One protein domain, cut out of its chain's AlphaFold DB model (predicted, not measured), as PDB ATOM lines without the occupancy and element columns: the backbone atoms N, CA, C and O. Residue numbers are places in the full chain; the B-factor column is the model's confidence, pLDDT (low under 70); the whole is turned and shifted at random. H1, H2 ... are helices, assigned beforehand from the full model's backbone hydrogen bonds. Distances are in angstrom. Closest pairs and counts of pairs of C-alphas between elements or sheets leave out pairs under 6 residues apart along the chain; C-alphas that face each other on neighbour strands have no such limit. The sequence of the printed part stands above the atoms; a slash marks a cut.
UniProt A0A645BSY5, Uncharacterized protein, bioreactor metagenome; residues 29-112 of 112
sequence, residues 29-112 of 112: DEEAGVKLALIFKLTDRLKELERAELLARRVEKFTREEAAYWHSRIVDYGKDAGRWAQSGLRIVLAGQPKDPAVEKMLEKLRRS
ATOM      1  N   ASP A  29     177.884 126.784 182.899       79.06
ATOM      2  CA  ASP A  29     177.382 126.602 181.552       79.06
ATOM      3  C   ASP A  29     178.462 125.944 180.681       79.06
ATOM      4  O   ASP A  29     179.622 125.773 181.075       79.06
ATOM      5  N   GLU A  30     178.051 125.502 179.497       81.50
ATOM      6  CA  GLU A  30     178.936 124.811 178.562       81.50
ATOM      7  C   GLU A  30     180.168 125.660 178.215       81.50
ATOM      8  O   GLU A  30     181.281 125.141 178.156       81.50
ATOM      9  N   GLU A  31     180.000 126.974 178.049       88.56
ATOM     10  CA  GLU A  31     181.097 127.878 177.708       88.56
ATOM     11  C   GLU A  31     182.132 127.958 178.836       88.56
ATOM     12  O   GLU A  31     183.331 127.768 178.597       88.56
ATOM     13  N   ALA A  32     181.687 128.192 180.071       87.31
ATOM     14  CA  ALA A  32     182.552 128.238 181.240       87.31
ATOM     15  C   ALA A  32     183.266 126.897 181.464       87.31
ATOM     16  O   ALA A  32     184.473 126.877 181.727       87.31
ATOM     17  N   GLY A  33     182.558 125.776 181.295       88.88
ATOM     18  CA  GLY A  33     183.133 124.435 181.390       88.88
ATOM     19  C   GLY A  33     184.249 124.201 180.369       88.88
ATOM     20  O   GLY A  33     185.341 123.751 180.728       88.88
ATOM     21  N   VAL A  34     184.021 124.574 179.107       93.44
ATOM     22  CA  VAL A  34     185.018 124.429 178.035       93.44
ATOM     23  C   VAL A  34     186.227 125.343 178.270       93.44
ATOM     24  O   VAL A  34     187.370 124.900 178.124       93.44
ATOM     25  N   LYS A  35     186.014 126.593 178.700       95.19
ATOM     26  CA  LYS A  35     187.102 127.524 179.050       95.19
ATOM     27  C   LYS A  35     187.960 126.993 180.200       95.19
ATOM     28  O   LYS A  35     189.187 127.022 180.109       95.19
ATOM     29  N   LEU A  36     187.348 126.444 181.249       93.25
ATOM     30  CA  LEU A  36     188.073 125.819 182.362       93.25
ATOM     31  C   LEU A  36     188.865 124.589 181.907       93.25
ATOM     32  O   LEU A  36     190.044 124.456 182.242       93.25
ATOM     33  N   ALA A  37     188.261 123.726 181.086       93.12
ATOM     34  CA  ALA A  37     188.944 122.566 180.521       93.12
ATOM     35  C   ALA A  37     190.177 122.974 179.698       93.12
ATOM     36  O   ALA A  37     191.239 122.353 179.822       93.12
ATOM     37  N   LEU A  38     190.069 124.041 178.899       96.38
ATOM     38  CA  LEU A  38     191.200 124.613 178.168       96.38
ATOM     39  C   LEU A  38     192.292 125.112 179.116       96.38
ATOM     40  O   LEU A  38     193.452 124.744 178.939       96.38
ATOM     41  N   ILE A  39     191.939 125.896 180.137       95.75
ATOM     42  CA  ILE A  39     192.911 126.418 181.109       95.75
ATOM     43  C   ILE A  39     193.674 125.268 181.770       95.75
ATOM     44  O   ILE A  39     194.904 125.283 181.764       95.75
ATOM     45  N   PHE A  40     192.992 124.235 182.266       93.56
ATOM     46  CA  PHE A  40     193.660 123.109 182.924       93.56
ATOM     47  C   PHE A  40     194.550 122.309 181.969       93.56
ATOM     48  O   PHE A  40     195.724 122.077 182.264       93.56
ATOM     49  N   LYS A  41     194.054 121.949 180.777       94.19
ATOM     50  CA  LYS A  41     194.859 121.197 179.795       94.19
ATOM     51  C   LYS A  41     196.092 121.981 179.336       94.19
ATOM     52  O   LYS A  41     197.142 121.396 179.054       94.19
ATOM     53  N   LEU A  42     195.987 123.303 179.226       95.69
ATOM     54  CA  LEU A  42     197.079 124.142 178.744       95.69
ATOM     55  C   LEU A  42     198.066 124.527 179.855       95.69
ATOM     56  O   LEU A  42     199.247 124.691 179.554       95.69
ATOM     57  N   THR A  43     197.644 124.610 181.116       92.56
ATOM     58  CA  THR A  43     198.531 124.994 182.231       92.56
ATOM     59  C   THR A  43     199.367 123.845 182.791       92.56
ATOM     60  O   THR A  43     200.455 124.116 183.282       92.56
ATOM     61  N   ASP A  44     198.966 122.582 182.605       85.81
ATOM     62  CA  ASP A  44     199.662 121.378 183.113       85.81
ATOM     63  C   ASP A  44     201.192 121.347 182.872       85.81
ATOM     64  O   ASP A  44     201.961 120.827 183.675       85.81
ATOM     65  N   ARG A  45     201.675 121.950 181.775       84.00
ATOM     66  CA  ARG A  45     203.109 121.989 181.419       84.00
ATOM     67  C   ARG A  45     203.756 123.374 181.504       84.00
ATOM     68  O   ARG A  45     204.887 123.541 181.043       84.00
ATOM     69  N   LEU A  46     203.062 124.369 182.052       88.50
ATOM     70  CA  LEU A  46     203.593 125.718 182.239       88.50
ATOM     71  C   LEU A  46     204.192 125.851 183.642       88.50
ATOM     72  O   LEU A  46     203.494 125.728 184.638       88.50
ATOM     73  N   LYS A  47     205.501 126.116 183.710       89.50
ATOM     74  CA  LYS A  47     206.215 126.353 184.980       89.50
ATOM     75  C   LYS A  47     206.235 127.826 185.399       89.50
ATOM     76  O   LYS A  47     206.522 128.128 186.548       89.50
ATOM     77  N   GLU A  48     205.989 128.724 184.452       93.50
ATOM     78  CA  GLU A  48     206.040 130.176 184.634       93.50
ATOM     79  C   GLU A  48     204.627 130.676 184.951       93.50
ATOM     80  O   GLU A  48     203.716 130.532 184.126       93.50
ATOM     81  N   LEU A  49     204.436 131.241 186.145       93.81
ATOM     82  CA  LEU A  49     203.120 131.654 186.639       93.81
ATOM     83  C   LEU A  49     202.529 132.781 185.785       93.81
ATOM     84  O   LEU A  49     201.339 132.784 185.490       93.81
ATOM     85  N   GLU A  50     203.373 133.690 185.310       95.25
ATOM     86  CA  GLU A  50     203.015 134.811 184.445       95.25
ATOM     87  C   GLU A  50     202.439 134.315 183.115       95.25
ATOM     88  O   GLU A  50     201.460 134.859 182.605       95.25
ATOM     89  N   ARG A  51     203.006 133.232 182.571       96.81
ATOM     90  CA  ARG A  51     202.503 132.597 181.347       96.81
ATOM     91  C   ARG A  51     201.176 131.894 181.596       96.81
ATOM     92  O   ARG A  51     200.286 131.982 180.752       96.81
ATOM     93  N   ALA A  52     201.023 131.233 182.742       95.94
ATOM     94  CA  ALA A  52     199.754 130.626 183.132       95.94
ATOM     95  C   ALA A  52     198.648 131.685 183.310       95.94
ATOM     96  O   ALA A  52     197.547 131.504 182.792       95.94
ATOM     97  N   GLU A  53     198.948 132.817 183.955       95.75
ATOM     98  CA  GLU A  53     197.999 133.924 184.117       95.75
ATOM     99  C   GLU A  53     197.634 134.558 182.770       95.75
ATOM    100  O   GLU A  53     196.453 134.752 182.477       95.75
ATOM    101  N   LEU A  54     198.629 134.852 181.922       96.56
ATOM    102  CA  LEU A  54     198.403 135.427 180.596       96.56
ATOM    103  C   LEU A  54     197.519 134.518 179.732       96.56
ATOM    104  O   LEU A  54     196.607 135.002 179.059       96.56
ATOM    105  N   LEU A  55     197.760 133.205 179.790       97.38
ATOM    106  CA  LEU A  55     196.934 132.209 179.122       97.38
ATOM    107  C   LEU A  55     195.496 132.249 179.632       97.38
ATOM    108  O   LEU A  55     194.575 132.378 178.830       97.38
ATOM    109  N   ALA A  56     195.303 132.156 180.950       95.94
ATOM    110  CA  ALA A  56     193.977 132.099 181.553       95.94
ATOM    111  C   ALA A  56     193.147 133.347 181.226       95.94
ATOM    112  O   ALA A  56     191.995 133.226 180.815       95.94
ATOM    113  N   ARG A  57     193.757 134.538 181.303       95.56
ATOM    114  CA  ARG A  57     193.110 135.803 180.926       95.56
ATOM    115  C   ARG A  57     192.689 135.838 179.459       95.56
ATOM    116  O   ARG A  57     191.664 136.417 179.135       95.56
ATOM    117  N   ARG A  58     193.467 135.238 178.557       96.69
ATOM    118  CA  ARG A  58     193.118 135.200 177.128       96.69
ATOM    119  C   ARG A  58     192.054 134.157 176.812       96.69
ATOM    120  O   ARG A  58     191.191 134.436 175.992       96.69
ATOM    121  N   VAL A  59     192.074 133.004 177.485       97.00
ATOM    122  CA  VAL A  59     191.004 132.000 177.364       97.00
ATOM    123  C   VAL A  59     189.676 132.547 177.892       97.00
ATOM    124  O   VAL A  59     188.634 132.288 177.297       97.00
ATOM    125  N   GLU A  60     189.688 133.350 178.959       94.12
ATOM    126  CA  GLU A  60     188.478 134.010 179.472       94.12
ATOM    127  C   GLU A  60     187.794 134.887 178.409       94.12
ATOM    128  O   GLU A  60     186.563 134.903 178.337       94.12
ATOM    129  N   LYS A  61     188.577 135.516 177.521       94.50
ATOM    130  CA  LYS A  61     188.086 136.349 176.411       94.50
ATOM    131  C   LYS A  61     187.628 135.587 175.169       94.50
ATOM    132  O   LYS A  61     187.106 136.232 174.265       94.50
ATOM    133  N   PHE A  62     187.809 134.270 175.100       96.69
ATOM    134  CA  PHE A  62     187.316 133.495 173.960       96.69
ATOM    135  C   PHE A  62     185.798 133.594 173.845       96.69
ATOM    136  O   PHE A  62     185.101 133.635 174.860       96.69
ATOM    137  N   THR A  63     185.271 133.575 172.625       95.56
ATOM    138  CA  THR A  63     183.843 133.293 172.434       95.56
ATOM    139  C   THR A  63     183.544 131.823 172.743       95.56
ATOM    140  O   THR A  63     184.454 130.987 172.843       95.56
ATOM    141  N   ARG A  64     182.259 131.475 172.864       93.25
ATOM    142  CA  ARG A  64     181.820 130.077 172.984       93.25
ATOM    143  C   ARG A  64     182.361 129.212 171.846       93.25
ATOM    144  O   ARG A  64     182.863 128.116 172.087       93.25
ATOM    145  N   GLU A  65     182.297 129.713 170.616       96.31
ATOM    146  CA  GLU A  65     182.742 129.012 169.411       96.31
ATOM    147  C   GLU A  65     184.258 128.820 169.400       96.31
ATOM    148  O   GLU A  65     184.729 127.732 169.079       96.31
ATOM    149  N   GLU A  66     185.031 129.838 169.783       97.50
ATOM    150  CA  GLU A  66     186.490 129.728 169.871       97.50
ATOM    151  C   GLU A  66     186.911 128.711 170.934       97.50
ATOM    152  O   GLU A  66     187.793 127.881 170.687       97.50
ATOM    153  N   ALA A  67     186.262 128.740 172.102       96.31
ATOM    154  CA  ALA A  67     186.522 127.794 173.176       96.31
ATOM    155  C   ALA A  67     186.213 126.356 172.727       96.31
ATOM    156  O   ALA A  67     187.068 125.475 172.849       96.31
ATOM    157  N   ALA A  68     185.038 126.125 172.135       94.81
ATOM    158  CA  ALA A  68     184.644 124.815 171.615       94.81
ATOM    159  C   ALA A  68     185.569 124.338 170.482       94.81
ATOM    160  O   ALA A  68     186.010 123.184 170.464       94.81
ATOM    161  N   TYR A  69     185.937 125.236 169.566       96.12
ATOM    162  CA  TYR A  69     186.849 124.934 168.468       96.12
ATOM    163  C   TYR A  69     188.222 124.496 168.983       96.12
ATOM    164  O   TYR A  69     188.715 123.434 168.606       96.12
ATOM    165  N   TRP A  70     188.842 125.260 169.883       97.06
ATOM    166  CA  TRP A  70     190.154 124.894 170.416       97.06
ATOM    167  C   TRP A  70     190.106 123.647 171.295       97.06
ATOM    168  O   TRP A  70     191.049 122.852 171.275       97.06
ATOM    169  N   HIS A  71     189.014 123.440 172.029       95.81
ATOM    170  CA  HIS A  71     188.831 122.237 172.828       95.81
ATOM    171  C   HIS A  71     188.739 120.983 171.950       95.81
ATOM    172  O   HIS A  71     189.482 120.029 172.193       95.81
ATOM    173  N   SER A  72     187.931 121.009 170.880       94.94
ATOM    174  CA  SER A  72     187.831 119.878 169.943       94.94
ATOM    175  C   SER A  72     189.183 119.551 169.308       94.94
ATOM    176  O   SER A  72     189.595 118.394 169.291       94.94
ATOM    177  N   ARG A  73     189.975 120.561 168.909       95.44
ATOM    178  CA  ARG A  73     191.345 120.361 168.388       95.44
ATOM    179  C   ARG A  73     192.282 119.651 169.362       95.44
ATOM    180  O   ARG A  73     193.208 118.972 168.922       95.44
ATOM    181  N   ILE A  74     192.070 119.819 170.664       94.88
ATOM    182  CA  ILE A  74     192.899 119.206 171.704       94.88
ATOM    183  C   ILE A  74     192.439 117.782 172.037       94.88
ATOM    184  O   ILE A  74     193.287 116.946 172.357       94.88
ATOM    185  N   VAL A  75     191.133 117.512 172.001       91.94
ATOM    186  CA  VAL A  75     190.554 116.250 172.491       91.94
ATOM    187  C   VAL A  75     190.251 115.263 171.361       91.94
ATOM    188  O   VAL A  75     190.571 114.083 171.494       91.94
ATOM    189  N   ASP A  76     189.738 115.732 170.226       89.62
ATOM    190  CA  ASP A  76     189.075 114.862 169.243       89.62
ATOM    191  C   ASP A  76     190.013 114.387 168.122       89.62
ATOM    192  O   ASP A  76     189.768 113.372 167.474       89.62
ATOM    193  N   TYR A  77     191.134 115.078 167.895       87.25
ATOM    194  CA  TYR A  77     192.024 114.836 166.745       87.25
ATOM    195  C   TYR A  77     193.126 113.795 167.021       87.25
ATOM    196  O   TYR A  77     194.110 113.696 166.287       87.25
ATOM    197  N   GLY A  78     192.974 112.990 168.075       87.81
ATOM    198  CA  GLY A  78     193.941 111.964 168.465       87.81
ATOM    199  C   GLY A  78     195.164 112.512 169.212       87.81
ATOM    200  O   GLY A  78     195.401 113.717 169.305       87.81
ATOM    201  N   LYS A  79     195.960 111.600 169.786       90.50
ATOM    202  CA  LYS A  79     196.990 111.936 170.790       90.50
ATOM    203  C   LYS A  79     198.059 112.908 170.281       90.50
ATOM    204  O   LYS A  79     198.429 113.838 170.997       90.50
ATOM    205  N   ASP A  80     198.565 112.700 169.067       95.62
ATOM    206  CA  ASP A  80     199.655 113.517 168.530       95.62
ATOM    207  C   ASP A  80     199.186 114.902 168.101       95.62
ATOM    208  O   ASP A  80     199.763 115.898 168.541       95.62
ATOM    209  N   ALA A  81     198.097 114.982 167.332       93.62
ATOM    210  CA  ALA A  81     197.544 116.264 166.912       93.62
ATOM    211  C   ALA A  81     197.043 117.079 168.112       93.62
ATOM    212  O   ALA A  81     197.323 118.274 168.187       93.62
ATOM    213  N   GLY A  82     196.408 116.439 169.101       94.88
ATOM    214  CA  GLY A  82     195.995 117.099 170.338       94.88
ATOM    215  C   GLY A  82     197.182 117.671 171.116       94.88
ATOM    216  O   GLY A  82     197.149 118.817 171.568       94.88
ATOM    217  N   ARG A  83     198.293 116.929 171.211       93.81
ATOM    218  CA  ARG A  83     199.538 117.414 171.830       93.81
ATOM    219  C   ARG A  83     200.145 118.596 171.066       93.81
ATOM    220  O   ARG A  83     200.652 119.529 171.700       93.81
ATOM    221  N   TRP A  84     200.100 118.584 169.734       96.00
ATOM    222  CA  TRP A  84     200.545 119.711 168.910       96.00
ATOM    223  C   TRP A  84     199.650 120.930 169.104       96.00
ATOM    224  O   TRP A  84     200.173 122.013 169.350       96.00
ATOM    225  N   ALA A  85     198.328 120.748 169.097       96.50
ATOM    226  CA  ALA A  85     197.358 121.806 169.356       96.50
ATOM    227  C   ALA A  85     197.592 122.446 170.728       96.50
ATOM    228  O   ALA A  85     197.702 123.664 170.817       96.50
ATOM    229  N   GLN A  86     197.789 121.648 171.784       95.88
ATOM    230  CA  GLN A  86     198.124 122.180 173.107       95.88
ATOM    231  C   GLN A  86     199.430 122.982 173.098       95.88
ATOM    232  O   GLN A  86     199.515 124.044 173.706       95.88
ATOM    233  N   SER A  87     200.473 122.475 172.438       95.00
ATOM    234  CA  SER A  87     201.782 123.140 172.400       95.00
ATOM    235  C   SER A  87     201.726 124.453 171.618       95.00
ATOM    236  O   SER A  87     202.207 125.475 172.102       95.00
ATOM    237  N   GLY A  88     201.083 124.440 170.449       96.06
ATOM    238  CA  GLY A  88     200.876 125.622 169.619       96.06
ATOM    239  C   GLY A  88     200.009 126.661 170.322       96.06
ATOM    240  O   GLY A  88     200.395 127.822 170.404       96.06
ATOM    241  N   LEU A  89     198.891 126.240 170.916       97.06
ATOM    242  CA  LEU A  89     197.984 127.150 171.607       97.06
ATOM    243  C   LEU A  89     198.631 127.775 172.852       97.06
ATOM    244  O   LEU A  89     198.454 128.967 173.086       97.06
ATOM    245  N   ARG A  90     199.465 127.036 173.602       96.75
ATOM    246  CA  ARG A  90     200.281 127.621 174.687       96.75
ATOM    247  C   ARG A  90     201.180 128.747 174.176       96.75
ATOM    248  O   ARG A  90     201.276 129.776 174.834       96.75
ATOM    249  N   ILE A  91     201.821 128.572 173.022       96.06
ATOM    250  CA  ILE A  91     202.689 129.601 172.433       96.06
ATOM    251  C   ILE A  91     201.861 130.807 171.978       96.06
ATOM    252  O   ILE A  91     202.216 131.940 172.292       96.06
ATOM    253  N   VAL A  92     200.742 130.578 171.284       96.69
ATOM    254  CA  VAL A  92     199.848 131.648 170.811       96.69
ATOM    255  C   VAL A  92     199.325 132.485 171.981       96.69
ATOM    256  O   VAL A  92     199.324 133.715 171.922       96.69
ATOM    257  N   LEU A  93     198.916 131.833 173.071       96.69
ATOM    258  CA  LEU A  93     198.291 132.513 174.203       96.69
ATOM    259  C   LEU A  93     199.293 133.069 175.209       96.69
ATOM    260  O   LEU A  93     199.028 134.126 175.768       96.69
ATOM    261  N   ALA A  94     200.433 132.422 175.427       96.12
ATOM    262  CA  ALA A  94     201.341 132.763 176.522       96.12
ATOM    263  C   ALA A  94     202.793 133.001 176.090       96.12
ATOM    264  O   ALA A  94     203.680 133.055 176.941       96.12
ATOM    265  N   GLY A  95     203.054 133.112 174.786       95.31
ATOM    266  CA  GLY A  95     204.395 133.307 174.248       95.31
ATOM    267  C   GLY A  95     205.322 132.107 174.460       95.31
ATOM    268  O   GLY A  95     204.921 131.032 174.931       95.31
ATOM    269  N   GLN A  96     206.587 132.295 174.094       94.69
ATOM    270  CA  GLN A  96     207.650 131.326 174.356       94.69
ATOM    271  C   GLN A  96     208.092 131.382 175.831       94.69
ATOM    272  O   GLN A  96     207.904 132.402 176.495       94.69
ATOM    273  N   PRO A  97     208.681 130.300 176.370       92.88
ATOM    274  CA  PRO A  97     209.307 130.339 177.690       92.88
ATOM    275  C   PRO A  97     210.365 131.445 177.784       92.88
ATOM    276  O   PRO A  97     211.176 131.586 176.868       92.88
ATOM    277  N   LYS A  98     210.399 132.171 178.910       92.31
ATOM    278  CA  LYS A  98     211.351 133.262 179.197       92.31
ATOM    279  C   LYS A  98     211.299 134.447 178.223       92.31
ATOM    280  O   LYS A  98     212.261 135.208 178.137       92.31
ATOM    281  N   ASP A  99     210.207 134.607 177.482       95.31
ATOM    282  CA  ASP A  99     210.028 135.755 176.598       95.31
ATOM    283  C   ASP A  99     209.677 137.013 177.423       95.31
ATOM    284  O   ASP A  99     208.618 137.052 178.058       95.31
ATOM    285  N   PRO A 100     210.514 138.072 177.409       93.94
ATOM    286  CA  PRO A 100     210.261 139.293 178.175       93.94
ATOM    287  C   PRO A 100     209.007 140.057 177.715       93.94
ATOM    288  O   PRO A 100     208.552 140.978 178.397       93.94
ATOM    289  N   ALA A 101     208.428 139.723 176.557       95.75
ATOM    290  CA  ALA A 101     207.155 140.288 176.124       95.75
ATOM    291  C   ALA A 101     205.969 139.810 176.980       95.75
ATOM    292  O   ALA A 101     204.967 140.524 177.050       95.75
ATOM    293  N   VAL A 102     206.076 138.653 177.649       95.88
ATOM    294  CA  VAL A 102     205.007 138.087 178.490       95.88
ATOM    295  C   VAL A 102     204.646 139.047 179.619       95.88
ATOM    296  O   VAL A 102     203.478 139.407 179.755       95.88
ATOM    297  N   GLU A 103     205.637 139.525 180.373       93.88
ATOM    298  CA  GLU A 103     205.425 140.464 181.483       93.88
ATOM    299  C   GLU A 103     204.775 141.761 180.995       93.88
ATOM    300  O   GLU A 103     203.748 142.188 181.520       93.88
ATOM    301  N   LYS A 104     205.298 142.331 179.902       94.50
ATOM    302  CA  LYS A 104     204.757 143.558 179.296       94.50
ATOM    303  C   LYS A 104     203.302 143.398 178.857       94.50
ATOM    304  O   LYS A 104     202.517 144.340 178.958       94.50
ATOM    305  N   MET A 105     202.936 142.238 178.313       94.50
ATOM    306  CA  MET A 105     201.556 141.951 177.913       94.50
ATOM    307  C   MET A 105     200.652 141.745 179.127       94.50
ATOM    308  O   MET A 105     199.525 142.241 179.138       94.50
ATOM    309  N   LEU A 106     201.144 141.051 180.151       94.12
ATOM    310  CA  LEU A 106     200.391 140.778 181.365       94.12
ATOM    311  C   LEU A 106     200.100 142.058 182.157       94.12
ATOM    312  O   LEU A 106     198.971 142.264 182.596       94.12
ATOM    313  N   GLU A 107     201.073 142.962 182.272       93.81
ATOM    314  CA  GLU A 107     200.880 144.268 182.909       93.81
ATOM    315  C   GLU A 107     199.782 145.096 182.238       93.81
ATOM    316  O   GLU A 107     198.997 145.743 182.929       93.81
ATOM    317  N   LYS A 108     199.681 145.053 180.902       92.38
ATOM    318  CA  LYS A 108     198.606 145.741 180.170       92.38
ATOM    319  C   LYS A 108     197.230 145.190 180.540       92.38
ATOM    320  O   LYS A 108     196.323 145.975 180.784       92.38
ATOM    321  N   LEU A 109     197.097 143.865 180.631       90.38
ATOM    322  CA  LEU A 109     195.839 143.194 180.984       90.38
ATOM    323  C   LEU A 109     195.457 143.324 182.464       90.38
ATOM    324  O   LEU A 109     194.301 143.127 182.814       90.38
ATOM    325  N   ARG A 110     196.416 143.605 183.350       88.12
ATOM    326  CA  ARG A 110     196.143 143.868 184.774       88.12
ATOM    327  C   ARG A 110     195.647 145.295 185.027       88.12
ATOM    328  O   ARG A 110     195.080 145.548 186.083       88.12
ATOM    329  N   ARG A 111     195.909 146.222 184.100       85.06
ATOM    330  CA  ARG A 111     195.493 147.634 184.185       85.06
ATOM    331  C   ARG A 111     194.164 147.923 183.480       85.06
ATOM    332  O   ARG A 111     193.632 149.011 183.675       85.06
ATOM    333  N   SER A 112     193.691 147.002 182.641       68.81
ATOM    334  CA  SER A 112     192.373 147.031 181.989       68.81
ATOM    335  C   SER A 112     191.306 146.423 182.882       68.81
ATOM    336  O   SER A 112     190.201 146.994 182.931       68.81
TER     337      SER A 112
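AT A GLANCE: This is residues 29 to 112 of the 112 residues of an uncharacterized protein of bioreactor metagenome (UniProt A0A645BSY5). Two helices, H1 and H2, fold back on each other as a helical hairpin, and the longest helix, H4, crosses the end of that hairpin where the link from H1 to H2 lies. H3 packs on H1 and meets the first part of H4 as a V, while H5 packs on H2 at the far end from H3. The printed part has 84 residues with five named helices, H1 to H5 in order along the chain, and no named strand; its class is all helix, and the helices that touch are mostly crossed. The whole is compact, with a radius of gyration of the C-alphas of 12.6 A, and only just flat, its C-alphas spanning 34 by 28 by 15 A.

HOW THE PARTS SIT: H4, residues 78 to 94, touches three helices. With residues 81 to 86 alone it touches H3, residues 64 to 75, which takes part with residues 70 to 75 alone; the closest C-alphas, those of Ile 74 and Gly 82, are 4.0 A apart. H3 and H4 stand at a steep tilt of 48 degrees and run opposite ways. With residues 86 to 90 alone H4 touches H1, residues 30 to 43, which takes part with residues 41 to 42 alone; the closest C-alphas are those of Leu 42 and Gln 86, 6.1 A apart, and the lines are about perpendicular at 87 degrees. With residues 90 to 94 alone H4 touches H2, residues 49 to 60; the closest C-alphas, those of Arg 51 and Ala 94, are 5.0 A apart, and the lines are about perpendicular at 78 degrees. H1 and H2 form a hairpin: they touch, with the C-alphas of Ile 39 and Ala 56 closest at 5.8 A, and run opposite ways at a shallow tilt of 21 degrees. H1 also touches H3, the same way at a steep tilt of 46 degrees, the closest C-alphas being those of Glu 31 and Arg 64, 5.3 A apart. H2 and H3 are close but not clearly touching, with the C-alphas of Val 59 and Ala 67 closest at 7.4 A. H2 touches H5, residues 101 to 111, where the C-alphas of Leu 54 and Leu 106 are closest at 5.8 A; the two run the same way at a steep tilt of 57 degrees. H4 and H5 are close but not clearly touching, with the C-alphas of Ala 94 and Val 102 closest at 6.8 A. H5 is apart from H1 and from H3. Each O i to N i+4 pair inside H1, H2, H3 and H4 is within hydrogen-bond range, and in H5 6 of 7 are.

IN THESE COORDINATES: H4, with 17 residues, runs from C-alpha 78 at (193.941, 111.964, 168.465) to C-alpha 94 at (201.341, 132.763, 176.522), a length of 23.5 A. H1 begins at C-alpha 30 at (178.936, 124.811, 178.562) and is 19.9 A long over 14 residues. H2, residues 49 to 60, measures 16.5 A, and H3, residues 64 to 75, measures 16.4 A. H5, residues 101 to 111, measures 16.0 A and ends at C-alpha 111 at (195.493, 147.634, 184.185).

THE WHOLE: The two C-alphas farthest apart are those of Gly 78 and Arg 111, at 39.0 A. The first and last printed C-alphas, Asp 29 and Ser 112, are 25.3 A apart, and Ser 112 is the chain's last residue. The printed part has no cut. The links H1 to H2, H2 to H3 and H3 to H4 are tight, with 5, 3 and 2 residues; the link H4 to H5, with 6 residues, is short but not tight. The mean pLDDT of the printed part is 93.3, and residue 112 alone is under 70.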